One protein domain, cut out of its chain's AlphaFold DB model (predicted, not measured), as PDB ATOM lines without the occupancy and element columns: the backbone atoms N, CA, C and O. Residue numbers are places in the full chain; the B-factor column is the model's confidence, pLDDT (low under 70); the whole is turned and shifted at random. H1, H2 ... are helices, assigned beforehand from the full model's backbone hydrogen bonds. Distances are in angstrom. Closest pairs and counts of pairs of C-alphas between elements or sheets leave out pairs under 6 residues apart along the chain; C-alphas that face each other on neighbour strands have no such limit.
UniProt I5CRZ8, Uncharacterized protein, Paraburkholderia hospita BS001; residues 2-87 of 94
ATOM      1  N   THR A   2      23.418  49.685   9.531       92.62
ATOM      2  CA  THR A   2      24.303  50.433  10.463       92.62
ATOM      3  C   THR A   2      23.568  51.062  11.654       92.62
ATOM      4  O   THR A   2      23.993  50.930  12.794       92.62
ATOM      5  N   ARG A   3      22.382  51.645  11.416       95.19
ATOM      6  CA  ARG A   3      21.509  52.176  12.478       95.19
ATOM      7  C   ARG A   3      21.178  51.139  13.562       95.19
ATOM      8  O   ARG A   3      21.160  51.490  14.733       95.19
ATOM      9  N   ALA A   4      20.914  49.888  13.177       96.69
ATOM     10  CA  ALA A   4      20.604  48.820  14.124       96.69
ATOM     11  C   ALA A   4      21.835  48.469  14.966       96.69
ATOM     12  O   ALA A   4      21.725  48.450  16.181       96.69
ATOM     13  N   ILE A   5      23.012  48.316  14.343       97.38
ATOM     14  CA  ILE A   5      24.287  48.056  15.041       97.38
ATOM     15  C   ILE A   5      24.547  49.132  16.105       97.38
ATOM     16  O   ILE A   5      24.816  48.817  17.261       97.38
ATOM     17  N   TYR A   6      24.405  50.406  15.736       97.56
ATOM     18  CA  TYR A   6      24.670  51.521  16.644       97.56
ATOM     19  C   TYR A   6      23.622  51.657  17.745       97.56
ATOM     20  O   TYR A   6      23.970  51.944  18.890       97.56
ATOM     21  N   LEU A   7      22.342  51.437  17.428       98.00
ATOM     22  CA  LEU A   7      21.299  51.438  18.449       98.00
ATOM     23  C   LEU A   7      21.520  50.295  19.447       98.00
ATOM     24  O   LEU A   7      21.424  50.520  20.651       98.00
ATOM     25  N   THR A   8      21.891  49.107  18.958       98.19
ATOM     26  CA  THR A   8      22.222  47.949  19.798       98.19
ATOM     27  C   THR A   8      23.403  48.239  20.718       98.19
ATOM     28  O   THR A   8      23.343  47.936  21.910       98.19
ATOM     29  N   PHE A   9      24.443  48.894  20.193       98.25
ATOM     30  CA  PHE A   9      25.580  49.364  20.979       98.25
ATOM     31  C   PHE A   9      25.154  50.336  22.085       98.25
ATOM     32  O   PHE A   9      25.455  50.099  23.254       98.25
ATOM     33  N   TYR A  10      24.396  51.389  21.762       98.31
ATOM     34  CA  TYR A  10      23.972  52.365  22.771       98.31
ATOM     35  C   TYR A  10      23.049  51.774  23.837       98.31
ATOM     36  O   TYR A  10      23.141  52.172  24.995       98.31
ATOM     37  N   LEU A  11      22.187  50.821  23.482       98.38
ATOM     38  CA  LEU A  11      21.381  50.092  24.461       98.38
ATOM     39  C   LEU A  11      22.249  49.170  25.332       98.38
ATOM     40  O   LEU A  11      22.035  49.096  26.544       98.38
ATOM     41  N   GLY A  12      23.270  48.536  24.751       97.88
ATOM     42  CA  GLY A  12      24.268  47.748  25.478       97.88
ATOM     43  C   GLY A  12      25.035  48.575  26.514       97.88
ATOM     44  O   GLY A  12      25.150  48.155  27.663       97.88
ATOM     45  N   GLU A  13      25.459  49.788  26.149       97.62
ATOM     46  CA  GLU A  13      26.091  50.769  27.052       97.62
ATOM     47  C   GLU A  13      25.179  51.172  28.223       97.62
ATOM     48  O   GLU A  13      25.642  51.530  29.302       97.62
ATOM     49  N   MET A  14      23.861  51.094  28.025       97.50
ATOM     50  CA  MET A  14      22.855  51.338  29.062       97.50
ATOM     51  C   MET A  14      22.540  50.084  29.899       97.50
ATOM     52  O   MET A  14      21.654  50.123  30.752       97.50
ATOM     53  N   GLY A  15      23.258  48.977  29.677       97.38
ATOM     54  CA  GLY A  15      23.130  47.720  30.417       97.38
ATOM     55  C   GLY A  15      22.149  46.713  29.812       97.38
ATOM     56  O   GLY A  15      21.951  45.636  30.380       97.38
ATOM     57  N   TYR A  16      21.537  47.010  28.663       97.62
ATOM     58  CA  TYR A  16      20.627  46.078  28.002       97.62
ATOM     59  C   TYR A  16      21.417  45.054  27.191       97.62
ATOM     60  O   TYR A  16      21.777  45.308  26.051       97.62
ATOM     61  N   MET A  17      21.663  43.878  27.775       96.94
ATOM     62  CA  MET A  17      22.392  42.771  27.134       96.94
ATOM     63  C   MET A  17      23.700  43.223  26.456       96.94
ATOM     64  O   MET A  17      23.821  43.146  25.232       96.94
ATOM     65  N   PRO A  18      24.669  43.730  27.237       96.25
ATOM     66  CA  PRO A  18      25.954  44.118  26.684       96.25
ATOM     67  C   PRO A  18      26.652  42.902  26.066       96.25
ATOM     68  O   PRO A  18      26.613  41.793  26.602       96.25
ATOM     69  N   VAL A  19      27.312  43.135  24.941       96.38
ATOM     70  CA  VAL A  19      28.128  42.158  24.214       96.38
ATOM     71  C   VAL A  19      29.498  42.766  23.939       96.38
ATOM     72  O   VAL A  19      29.695  43.970  24.108       96.38
ATOM     73  N   ALA A  20      30.460  41.932  23.547       96.69
ATOM     74  CA  ALA A  20      31.820  42.381  23.276       96.69
ATOM     75  C   ALA A  20      31.855  43.444  22.166       96.69
ATOM     76  O   ALA A  20      31.182  43.301  21.145       96.69
ATOM     77  N   LEU A  21      32.688  44.475  22.347       96.31
ATOM     78  CA  LEU A  21      32.846  45.574  21.387       96.31
ATOM     79  C   LEU A  21      33.234  45.077  19.987       96.31
ATOM     80  O   LEU A  21      32.755  45.594  18.978       96.31
ATOM     81  N   ASP A  22      34.052  44.025  19.941       96.75
ATOM     82  CA  ASP A  22      34.507  43.396  18.702       96.75
ATOM     83  C   ASP A  22      33.349  42.862  17.854       96.75
ATOM     84  O   ASP A  22      33.440  42.888  16.630       96.75
ATOM     85  N   LEU A  23      32.223  42.469  18.465       96.75
ATOM     86  CA  LEU A  23      31.043  42.035  17.716       96.75
ATOM     87  C   LEU A  23      30.481  43.173  16.849       96.75
ATOM     88  O   LEU A  23      30.143  42.955  15.685       96.75
ATOM     89  N   TYR A  24      30.416  44.394  17.390       97.19
ATOM     90  CA  TYR A  24      29.939  45.561  16.644       97.19
ATOM     91  C   TYR A  24      30.911  45.946  15.529       97.19
ATOM     92  O   TYR A  24      30.480  46.175  14.397       97.19
ATOM     93  N   ARG A  25      32.219  45.928  15.819       96.56
ATOM     94  CA  ARG A  25      33.281  46.204  14.837       96.56
ATOM     95  C   ARG A  25      33.259  45.213  13.681       96.56
ATOM     96  O   ARG A  25      33.316  45.613  12.523       96.56
ATOM     97  N   MET A  26      33.131  43.921  13.980       96.94
ATOM     98  CA  MET A  26      33.047  42.871  12.964       96.94
ATOM     99  C   MET A  26      31.782  43.009  12.108       96.94
ATOM    100  O   MET A  26      31.855  42.880  10.884       96.94
ATOM    101  N   ALA A  27      30.632  43.306  12.724       96.88
ATOM    102  CA  ALA A  27      29.370  43.493  12.008       96.88
ATOM    103  C   ALA A  27      29.426  44.694  11.052       96.88
ATOM    104  O   ALA A  27      29.006  44.596   9.897       96.88
ATOM    105  N   GLU A  28      29.972  45.816  11.521       96.50
ATOM    106  CA  GLU A  28      30.162  47.015  10.710       96.50
ATOM    107  C   GLU A  28      31.145  46.781   9.562       96.50
ATOM    108  O   GLU A  28      30.800  47.023   8.405       96.50
ATOM    109  N   ALA A  29      32.327  46.230   9.854       96.06
ATOM    110  CA  ALA A  29      33.339  45.950   8.843       96.06
ATOM    111  C   ALA A  29      32.819  44.982   7.764       96.06
ATOM    112  O   ALA A  29      33.079  45.164   6.572       96.06
ATOM    113  N   GLY A  30      32.045  43.968   8.164       96.44
ATOM    114  CA  GLY A  30      31.407  43.026   7.247       96.44
ATOM    115  C   GLY A  30      30.389  43.693   6.316       96.44
ATOM    116  O   GLY A  30      30.374  43.415   5.111       96.44
ATOM    117  N   LEU A  31      29.574  44.606   6.855       95.50
ATOM    118  CA  LEU A  31      28.615  45.391   6.082       95.50
ATOM    119  C   LEU A  31      29.322  46.340   5.105       95.50
ATOM    120  O   LEU A  31      28.966  46.379   3.925       95.50
ATOM    121  N   GLU A  32      30.349  47.058   5.561       95.06
ATOM    122  CA  GLU A  32      31.129  47.977   4.727       95.06
ATOM    123  C   GLU A  32      31.839  47.235   3.587       95.06
ATOM    124  O   GLU A  32      31.798  47.663   2.433       95.06
ATOM    125  N   ALA A  33      32.421  46.067   3.872       95.56
ATOM    126  CA  ALA A  33      33.032  45.226   2.850       95.56
ATOM    127  C   ALA A  33      32.012  44.765   1.794       95.56
ATOM    128  O   ALA A  33      32.341  44.715   0.607       95.56
ATOM    129  N   GLY A  34      30.777  44.457   2.204       95.50
ATOM    130  CA  GLY A  34      29.675  44.150   1.292       95.50
ATOM    131  C   GLY A  34      29.298  45.327   0.394       95.50
ATOM    132  O   GLY A  34      29.195  45.158  -0.819       95.50
ATOM    133  N   ILE A  35      29.161  46.523   0.974       94.69
ATOM    134  CA  ILE A  35      28.862  47.762   0.237       94.69
ATOM    135  C   ILE A  35      29.970  48.062  -0.775       94.69
ATOM    136  O   ILE A  35      29.688  48.311  -1.946       94.69
ATOM    137  N   ARG A  36      31.238  47.975  -0.354       95.25
ATOM    138  CA  ARG A  36      32.400  48.177  -1.227       95.25
ATOM    139  C   ARG A  36      32.403  47.193  -2.399       95.25
ATOM    140  O   ARG A  36      32.508  47.624  -3.542       95.25
ATOM    141  N   ARG A  37      32.187  45.894  -2.149       94.62
ATOM    142  CA  ARG A  37      32.061  44.885  -3.223       94.62
ATOM    143  C   ARG A  37      30.881  45.157  -4.157       94.62
ATOM    144  O   ARG A  37      31.025  44.972  -5.364       94.62
ATOM    145  N   GLY A  38      29.741  45.586  -3.618       95.88
ATOM    146  CA  GLY A  38      28.568  45.969  -4.402       95.88
ATOM    147  C   GLY A  38      28.877  47.120  -5.356       95.88
ATOM    148  O   GLY A  38      28.600  47.017  -6.548       95.88
ATOM    149  N   ASN A  39      29.542  48.160  -4.850       94.81
ATOM    150  CA  ASN A  39      29.934  49.331  -5.631       94.81
ATOM    151  C   ASN A  39      31.005  49.016  -6.689       94.81
ATOM    152  O   ASN A  39      30.899  49.473  -7.820       94.81
ATOM    153  N   GLU A  40      32.033  48.240  -6.338       95.06
ATOM    154  CA  GLU A  40      33.173  47.965  -7.225       95.06
ATOM    155  C   GLU A  40      32.887  46.876  -8.265       95.06
ATOM    156  O   GLU A  40      33.393  46.932  -9.384       95.06
ATOM    157  N   LYS A  41      32.126  45.842  -7.885       91.88
ATOM    158  CA  LYS A  41      31.988  44.596  -8.661       91.88
ATOM    159  C   LYS A  41      30.545  44.279  -9.051       91.88
ATOM    160  O   LYS A  41      30.306  43.239  -9.657       91.88
ATOM    161  N   GLY A  42      29.574  45.106  -8.652       92.88
ATOM    162  CA  GLY A  42      28.143  44.832  -8.836       92.88
ATOM    163  C   GLY A  42      27.618  43.653  -8.005       92.88
ATOM    164  O   GLY A  42      26.481  43.225  -8.186       92.88
ATOM    165  N   SER A  43      28.435  43.107  -7.097       90.31
ATOM    166  CA  SER A  43      28.109  41.921  -6.305       90.31
ATOM    167  C   SER A  43      27.640  42.310  -4.906       90.31
ATOM    168  O   SER A  43      28.451  42.509  -3.999       90.31
ATOM    169  N   TRP A  44      26.324  42.352  -4.711       91.12
ATOM    170  CA  TRP A  44      25.663  42.695  -3.446       91.12
ATOM    171  C   TRP A  44      25.523  41.486  -2.512       91.12
ATOM    172  O   TRP A  44      24.419  41.096  -2.139       91.12
ATOM    173  N   GLN A  45      26.649  40.863  -2.157       93.44
ATOM    174  CA  GLN A  45      26.685  39.710  -1.255       93.44
ATOM    175  C   GLN A  45      27.579  39.978  -0.043       93.44
ATOM    176  O   GLN A  45      28.700  40.498  -0.156       93.44
ATOM    177  N   LEU A  46      27.073  39.596   1.128       94.75
ATOM    178  CA  LEU A  46      27.833  39.563   2.369       94.75
ATOM    179  C   LEU A  46      28.644  38.269   2.446       94.75
ATOM    180  O   LEU A  46      28.238  37.238   1.920       94.75
ATOM    181  N   ASP A  47      29.803  38.349   3.093       94.88
ATOM    182  CA  ASP A  47      30.588  37.154   3.399       94.88
ATOM    183  C   ASP A  47      29.841  36.314   4.453       94.88
ATOM    184  O   ASP A  47      29.216  36.912   5.336       94.88
ATOM    185  N   PRO A  48      29.894  34.970   4.423       96.62
ATOM    186  CA  PRO A  48      29.222  34.136   5.421       96.62
ATOM    187  C   PRO A  48      29.562  34.501   6.873       96.62
ATOM    188  O   PRO A  48      28.685  34.476   7.733       96.62
ATOM    189  N   SER A  49      30.805  34.909   7.154       95.19
ATOM    190  CA  SER A  49      31.198  35.368   8.494       95.19
ATOM    191  C   SER A  49      30.529  36.691   8.882       95.19
ATOM    192  O   SER A  49      30.120  36.871  10.032       95.19
ATOM    193  N   ALA A  50      30.348  37.600   7.918       95.81
ATOM    194  CA  ALA A  50      29.620  38.847   8.116       95.81
ATOM    195  C   ALA A  50      28.128  38.584   8.355       95.81
ATOM    196  O   ALA A  50      27.541  39.217   9.228       95.81
ATOM    197  N   VAL A  51      27.532  37.630   7.628       97.38
ATOM    198  CA  VAL A  51      26.142  37.197   7.849       97.38
ATOM    199  C   VAL A  51      25.972  36.675   9.273       97.38
ATOM    200  O   VAL A  51      25.163  37.228  10.010       97.38
ATOM    201  N   ALA A  52      26.794  35.711   9.693       97.44
ATOM    202  CA  ALA A  52      26.717  35.139  11.038       97.44
ATOM    203  C   ALA A  52      26.890  36.203  12.137       97.44
ATOM    204  O   ALA A  52      26.171  36.214  13.132       97.44
ATOM    205  N   THR A  53      27.815  37.147  11.948       97.81
ATOM    206  CA  THR A  53      28.033  38.236  12.914       97.81
ATOM    207  C   THR A  53      26.822  39.174  12.989       97.81
ATOM    208  O   THR A  53      26.386  39.548  14.079       97.81
ATOM    209  N   LEU A  54      26.248  39.546  11.840       97.19
ATOM    210  CA  LEU A  54      25.064  40.404  11.778       97.19
ATOM    211  C   LEU A  54      23.831  39.723  12.374       97.19
ATOM    212  O   LEU A  54      23.057  40.396  13.049       97.19
ATOM    213  N   GLU A  55      23.665  38.416  12.177       98.00
ATOM    214  CA  GLU A  55      22.592  37.635  12.801       98.00
ATOM    215  C   GLU A  55      22.651  37.724  14.328       98.00
ATOM    216  O   GLU A  55      21.634  38.007  14.961       98.00
ATOM    217  N   VAL A  56      23.841  37.589  14.926       97.94
ATOM    218  CA  VAL A  56      24.005  37.742  16.381       97.94
ATOM    219  C   VAL A  56      23.633  39.158  16.826       97.94
ATOM    220  O   VAL A  56      22.882  39.322  17.787       97.94
ATOM    221  N   VAL A  57      24.106  40.196  16.125       98.00
ATOM    222  CA  VAL A  57      23.774  41.590  16.471       98.00
ATOM    223  C   VAL A  57      22.271  41.859  16.354       98.00
ATOM    224  O   VAL A  57      21.714  42.535  17.218       98.00
ATOM    225  N   LEU A  58      21.603  41.327  15.328       97.81
ATOM    226  CA  LEU A  58      20.155  41.464  15.152       97.81
ATOM    227  C   LEU A  58      19.370  40.705  16.227       97.81
ATOM    228  O   LEU A  58      18.408  41.236  16.770       97.81
ATOM    229  N   GLN A  59      19.814  39.513  16.617       98.44
ATOM    230  CA  GLN A  59      19.174  38.775  17.704       98.44
ATOM    231  C   GLN A  59      19.271  39.531  19.040       98.44
ATOM    232  O   GLN A  59      18.305  39.575  19.813       98.44
ATOM    233  N   VAL A  60      20.426  40.152  19.314       98.44
ATOM    234  CA  VAL A  60      20.609  41.037  20.475       98.44
ATOM    235  C   VAL A  60      19.696  42.255  20.352       98.44
ATOM    236  O   VAL A  60      19.004  42.579  21.314       98.44
ATOM    237  N   HIS A  61      19.645  42.883  19.176       98.25
ATOM    238  CA  HIS A  61      18.794  44.038  18.889       98.25
ATOM    239  C   HIS A  61      17.319  43.765  19.200       98.25
ATOM    240  O   HIS A  61      16.711  44.480  19.995       98.25
ATOM    241  N   ASP A  62      16.755  42.698  18.636       98.38
ATOM    242  CA  ASP A  62      15.343  42.347  18.806       98.38
ATOM    243  C   ASP A  62      15.009  42.078  20.277       98.38
ATOM    244  O   ASP A  62      14.003  42.544  20.821       98.38
ATOM    245  N   SER A  63      15.910  41.379  20.964       98.19
ATOM    246  CA  SER A  63      15.777  41.074  22.386       98.19
ATOM    247  C   SER A  63      15.907  42.321  23.272       98.19
ATOM    248  O   SER A  63      15.221  42.426  24.293       98.19
ATOM    249  N   GLN A  64      16.766  43.278  22.905       98.25
ATOM    250  CA  GLN A  64      16.852  44.574  23.573       98.25
ATOM    251  C   GLN A  64      15.563  45.370  23.355       98.25
ATOM    252  O   GLN A  64      14.996  45.854  24.333       98.25
ATOM    253  N   LEU A  65      15.051  45.470  22.124       97.44
ATOM    254  CA  LEU A  65      13.801  46.182  21.829       97.44
ATOM    255  C   LEU A  65      12.607  45.616  22.608       97.44
ATOM    256  O   LEU A  65      11.791  46.384  23.113       97.44
ATOM    257  N   ALA A  66      12.541  44.296  22.790       97.69
ATOM    258  CA  ALA A  66      11.494  43.650  23.581       97.69
ATOM    259  C   ALA A  66      11.562  43.958  25.094       97.69
ATOM    260  O   ALA A  66      10.579  43.763  25.808       97.69
ATOM    261  N   ARG A  67      12.718  44.397  25.609       96.31
ATOM    262  CA  ARG A  67      12.998  44.533  27.055       96.31
ATOM    263  C   ARG A  67      13.285  45.960  27.510       96.31
ATOM    264  O   ARG A  67      13.241  46.242  28.708       96.31
ATOM    265  N   THR A  68      13.623  46.844  26.581       97.69
ATOM    266  CA  THR A  68      14.067  48.204  26.879       97.69
ATOM    267  C   THR A  68      12.892  49.057  27.337       97.69
ATOM    268  O   THR A  68      11.810  49.033  26.752       97.69
ATOM    269  N   ARG A  69      13.100  49.859  28.384       97.50
ATOM    270  CA  ARG A  69      12.104  50.852  28.807       97.50
ATOM    271  C   ARG A  69      11.987  51.938  27.743       97.50
ATOM    272  O   ARG A  69      13.002  52.450  27.280       97.50
ATOM    273  N   ALA A  70      10.769  52.377  27.426       97.19
ATOM    274  CA  ALA A  70      10.533  53.382  26.383       97.19
ATOM    275  C   ALA A  70      11.408  54.645  26.533       97.19
ATOM    276  O   ALA A  70      11.970  55.131  25.556       97.19
ATOM    277  N   GLY A  71      11.588  55.142  27.764       97.88
ATOM    278  CA  GLY A  71      12.438  56.307  28.029       97.88
ATOM    279  C   GLY A  71      13.921  56.084  27.714       97.88
ATOM    280  O   GLY A  71      14.599  57.019  27.300       97.88
ATOM    281  N   ASP A  72      14.422  54.861  27.868       98.12
ATOM    282  CA  ASP A  72      15.810  54.523  27.553       98.12
ATOM    283  C   ASP A  72      16.008  54.309  26.052       98.12
ATOM    284  O   ASP A  72      17.001  54.776  25.498       98.12
ATOM    285  N   LEU A  73      15.015  53.722  25.373       98.06
ATOM    286  CA  LEU A  73      15.006  53.634  23.914       98.06
ATOM    287  C   LEU A  73      15.048  55.030  23.276       98.06
ATOM    288  O   LEU A  73      15.864  55.276  22.393       98.06
ATOM    289  N   ILE A  74      14.234  55.971  23.771       98.38
ATOM    290  CA  ILE A  74      14.236  57.363  23.293       98.38
ATOM    291  C   ILE A  74      15.615  58.012  23.480       98.38
ATOM    292  O   ILE A  74      16.099  58.684  22.572       98.38
ATOM    293  N   LYS A  75      16.276  57.803  24.626       98.44
ATOM    294  CA  LYS A  75      17.625  58.346  24.874       98.44
ATOM    295  C   LYS A  75      18.669  57.754  23.927       98.44
ATOM    296  O   LYS A  75      19.488  58.498  23.387       98.44
ATOM    297  N   ALA A  76      18.643  56.440  23.709       98.19
ATOM    298  CA  ALA A  76      19.554  55.774  22.782       98.19
ATOM    299  C   ALA A  76      19.347  56.279  21.340       98.19
ATOM    300  O   ALA A  76      20.313  56.591  20.643       98.19
ATOM    301  N   GLU A  77      18.092  56.469  20.932       97.81
ATOM    302  CA  GLU A  77      17.728  57.030  19.627       97.81
ATOM    303  C   GLU A  77      18.154  58.495  19.454       97.81
ATOM    304  O   GLU A  77      18.622  58.900  18.384       97.81
ATOM    305  N   GLN A  78      18.061  59.303  20.513       98.00
ATOM    306  CA  GLN A  78      18.575  60.674  20.516       98.00
ATOM    307  C   GLN A  78      20.097  60.704  20.357       98.00
ATOM    308  O   GLN A  78      20.613  61.500  19.573       98.00
ATOM    309  N   ARG A  79      20.818  59.813  21.050       97.31
ATOM    310  CA  ARG A  79      22.280  59.698  20.937       97.31
ATOM    311  C   ARG A  79      22.697  59.288  19.523       97.31
ATOM    312  O   ARG A  79      23.606  59.893  18.961       97.31
ATOM    313  N   LEU A  80      21.976  58.343  18.920       96.69
ATOM    314  CA  LEU A  80      22.176  57.926  17.533       96.69
ATOM    315  C   LEU A  80      21.906  59.049  16.534       96.69
ATOM    316  O   LEU A  80      22.721  59.299  15.649       96.69
ATOM    317  N   THR A  81      20.797  59.763  16.698       96.44
ATOM    318  CA  THR A  81      20.467  60.912  15.850       96.44
ATOM    319  C   THR A  81      21.539  61.992  15.962       96.44
ATOM    320  O   THR A  81      22.006  62.497  14.947       96.44
ATOM    321  N   HIS A  82      21.986  62.310  17.179       96.12
ATOM    322  CA  HIS A  82      23.054  63.282  17.395       96.12
ATOM    323  C   HIS A  82      24.366  62.851  16.726       96.12
ATOM    324  O   HIS A  82      25.011  63.668  16.073       96.12
ATOM    325  N   PHE A  83      24.738  61.573  16.834       95.56
ATOM    326  CA  PHE A  83      25.912  61.035  16.152       95.56
ATOM    327  C   PHE A  83      25.806  61.202  14.628       95.56
ATOM    328  O   PHE A  83      26.712  61.772  14.022       95.56
ATOM    329  N   ILE A  84      24.678  60.815  14.024       92.62
ATOM    330  CA  ILE A  84      24.446  60.963  12.577       92.62
ATOM    331  C   ILE A  84      24.538  62.437  12.155       92.62
ATOM    332  O   ILE A  84      25.204  62.760  11.174       92.62
ATOM    333  N   MET A  85      23.919  63.346  12.915       94.56
ATOM    334  CA  MET A  85      23.923  64.782  12.608       94.56
ATOM    335  C   MET A  85      25.282  65.448  12.839       94.56
ATOM    336  O   MET A  85      25.557  66.486  12.246       94.56
ATOM    337  N   SER A  86      26.144  64.864  13.674       93.31
ATOM    338  CA  SER A  86      27.487  65.399  13.921       93.31
ATOM    339  C   SER A  86      28.426  65.274  12.716       93.31
ATOM    340  O   SER A  86      29.485  65.898  12.713       93.31
ATOM    341  N   GLY A  87      28.069  64.469  11.707       88.31
ATOM    342  CA  GLY A  87      28.897  64.248  10.518       88.31
ATOM    343  C   GLY A  87      30.206  63.502  10.796       88.31
ATOM    344  O   GLY A  87      31.074  63.453   9.927       88.31
TER     345      GLY A  87
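Overview. This is residues 2 to 87 of the 94 residues of an uncharacterized protein of Paraburkholderia hospita BS001 (UniProt I5CRZ8). A short helix, H1, sits in the middle between the two arms of a V, H3 on one side and H4 on the other, while the longest helix, H2, folds back beside H1 as a staggered helical hairpin. H3 also crosses the first half of H2, and the rest of H2, residues 32 to 41, reaches past these contacts to one end of the elongated outline. The printed part has 86 residues, with four named helices in the order H1, H2, H3, H4 and no named strand, and its class is all helix. It is only just compact, close to loose, with a radius of gyration of the C-alphas of 13.9 A, and its C-alphas span 43 by 28 by 19 A.

Arrangement. Begin with H1, residues 2 to 13, the hub, which touches three other helices. Next comes H2, residues 21 to 41; its residues 24 to 31 alone touch H1, closest at the C-alphas of Ile 5 and Tyr 24, 6.4 A apart. These two form a helical hairpin, running opposite ways at a shallow tilt of 6 degrees. Look then at H3, residues 48 to 67, whose residues 49 to 57 alone touch residues 23 to 31 of H2. Their closest C-alphas, of Gly 30 and Ala 50, are 4.6 A apart, and the helices run opposite ways at a steep tilt of 53 degrees. Farther along, residues 57 to 64 alone of H3 touch H1, closest at the C-alphas of Thr 8 and His 61, 5.3 A apart; H1 and H3 run the same way at a steep tilt of 55 degrees. Last, H4, residues 70 to 85, touches H1 with the C-alphas of Tyr 10 and Ala 76 closest, 5.6 A apart, opposite ways at a steep tilt of 52 degrees. The packing of the helices is mostly crossed, with one of the four touching pairs at a shallow tilt. H3 and H4 are close but not clearly touching, their closest C-alphas, of Leu 65 and Leu 73, being 7.8 A apart. H2 and H4 are apart. In H1, H2, H3 and H4 every O i to N i+4 pair is within hydrogen-bond range.

Along the chain. Find C-alpha 2 at (24.303, 50.433, 10.463); from there H1 runs 16.7 A to C-alpha 13. H2 covers 30.1 A from Leu 21 to Lys 41, where you find C-alpha 41 at (31.988, 44.596, -8.661). H3 covers 29.0 A from Pro 48 to Arg 67. H4 runs 22.3 A from Ala 70 to C-alpha 85 at (23.923, 64.782, 12.608).

Size, cuts and confidence. The two C-alphas farthest apart, of Lys 41 and Gly 71, are 43.2 A apart. The printed part has no cut. The links H1 to H2 and H2 to H3 are short, H3 to H4 is tight, and no link is long. The mean pLDDT of the printed part is 96.4, and no printed residue is under 70.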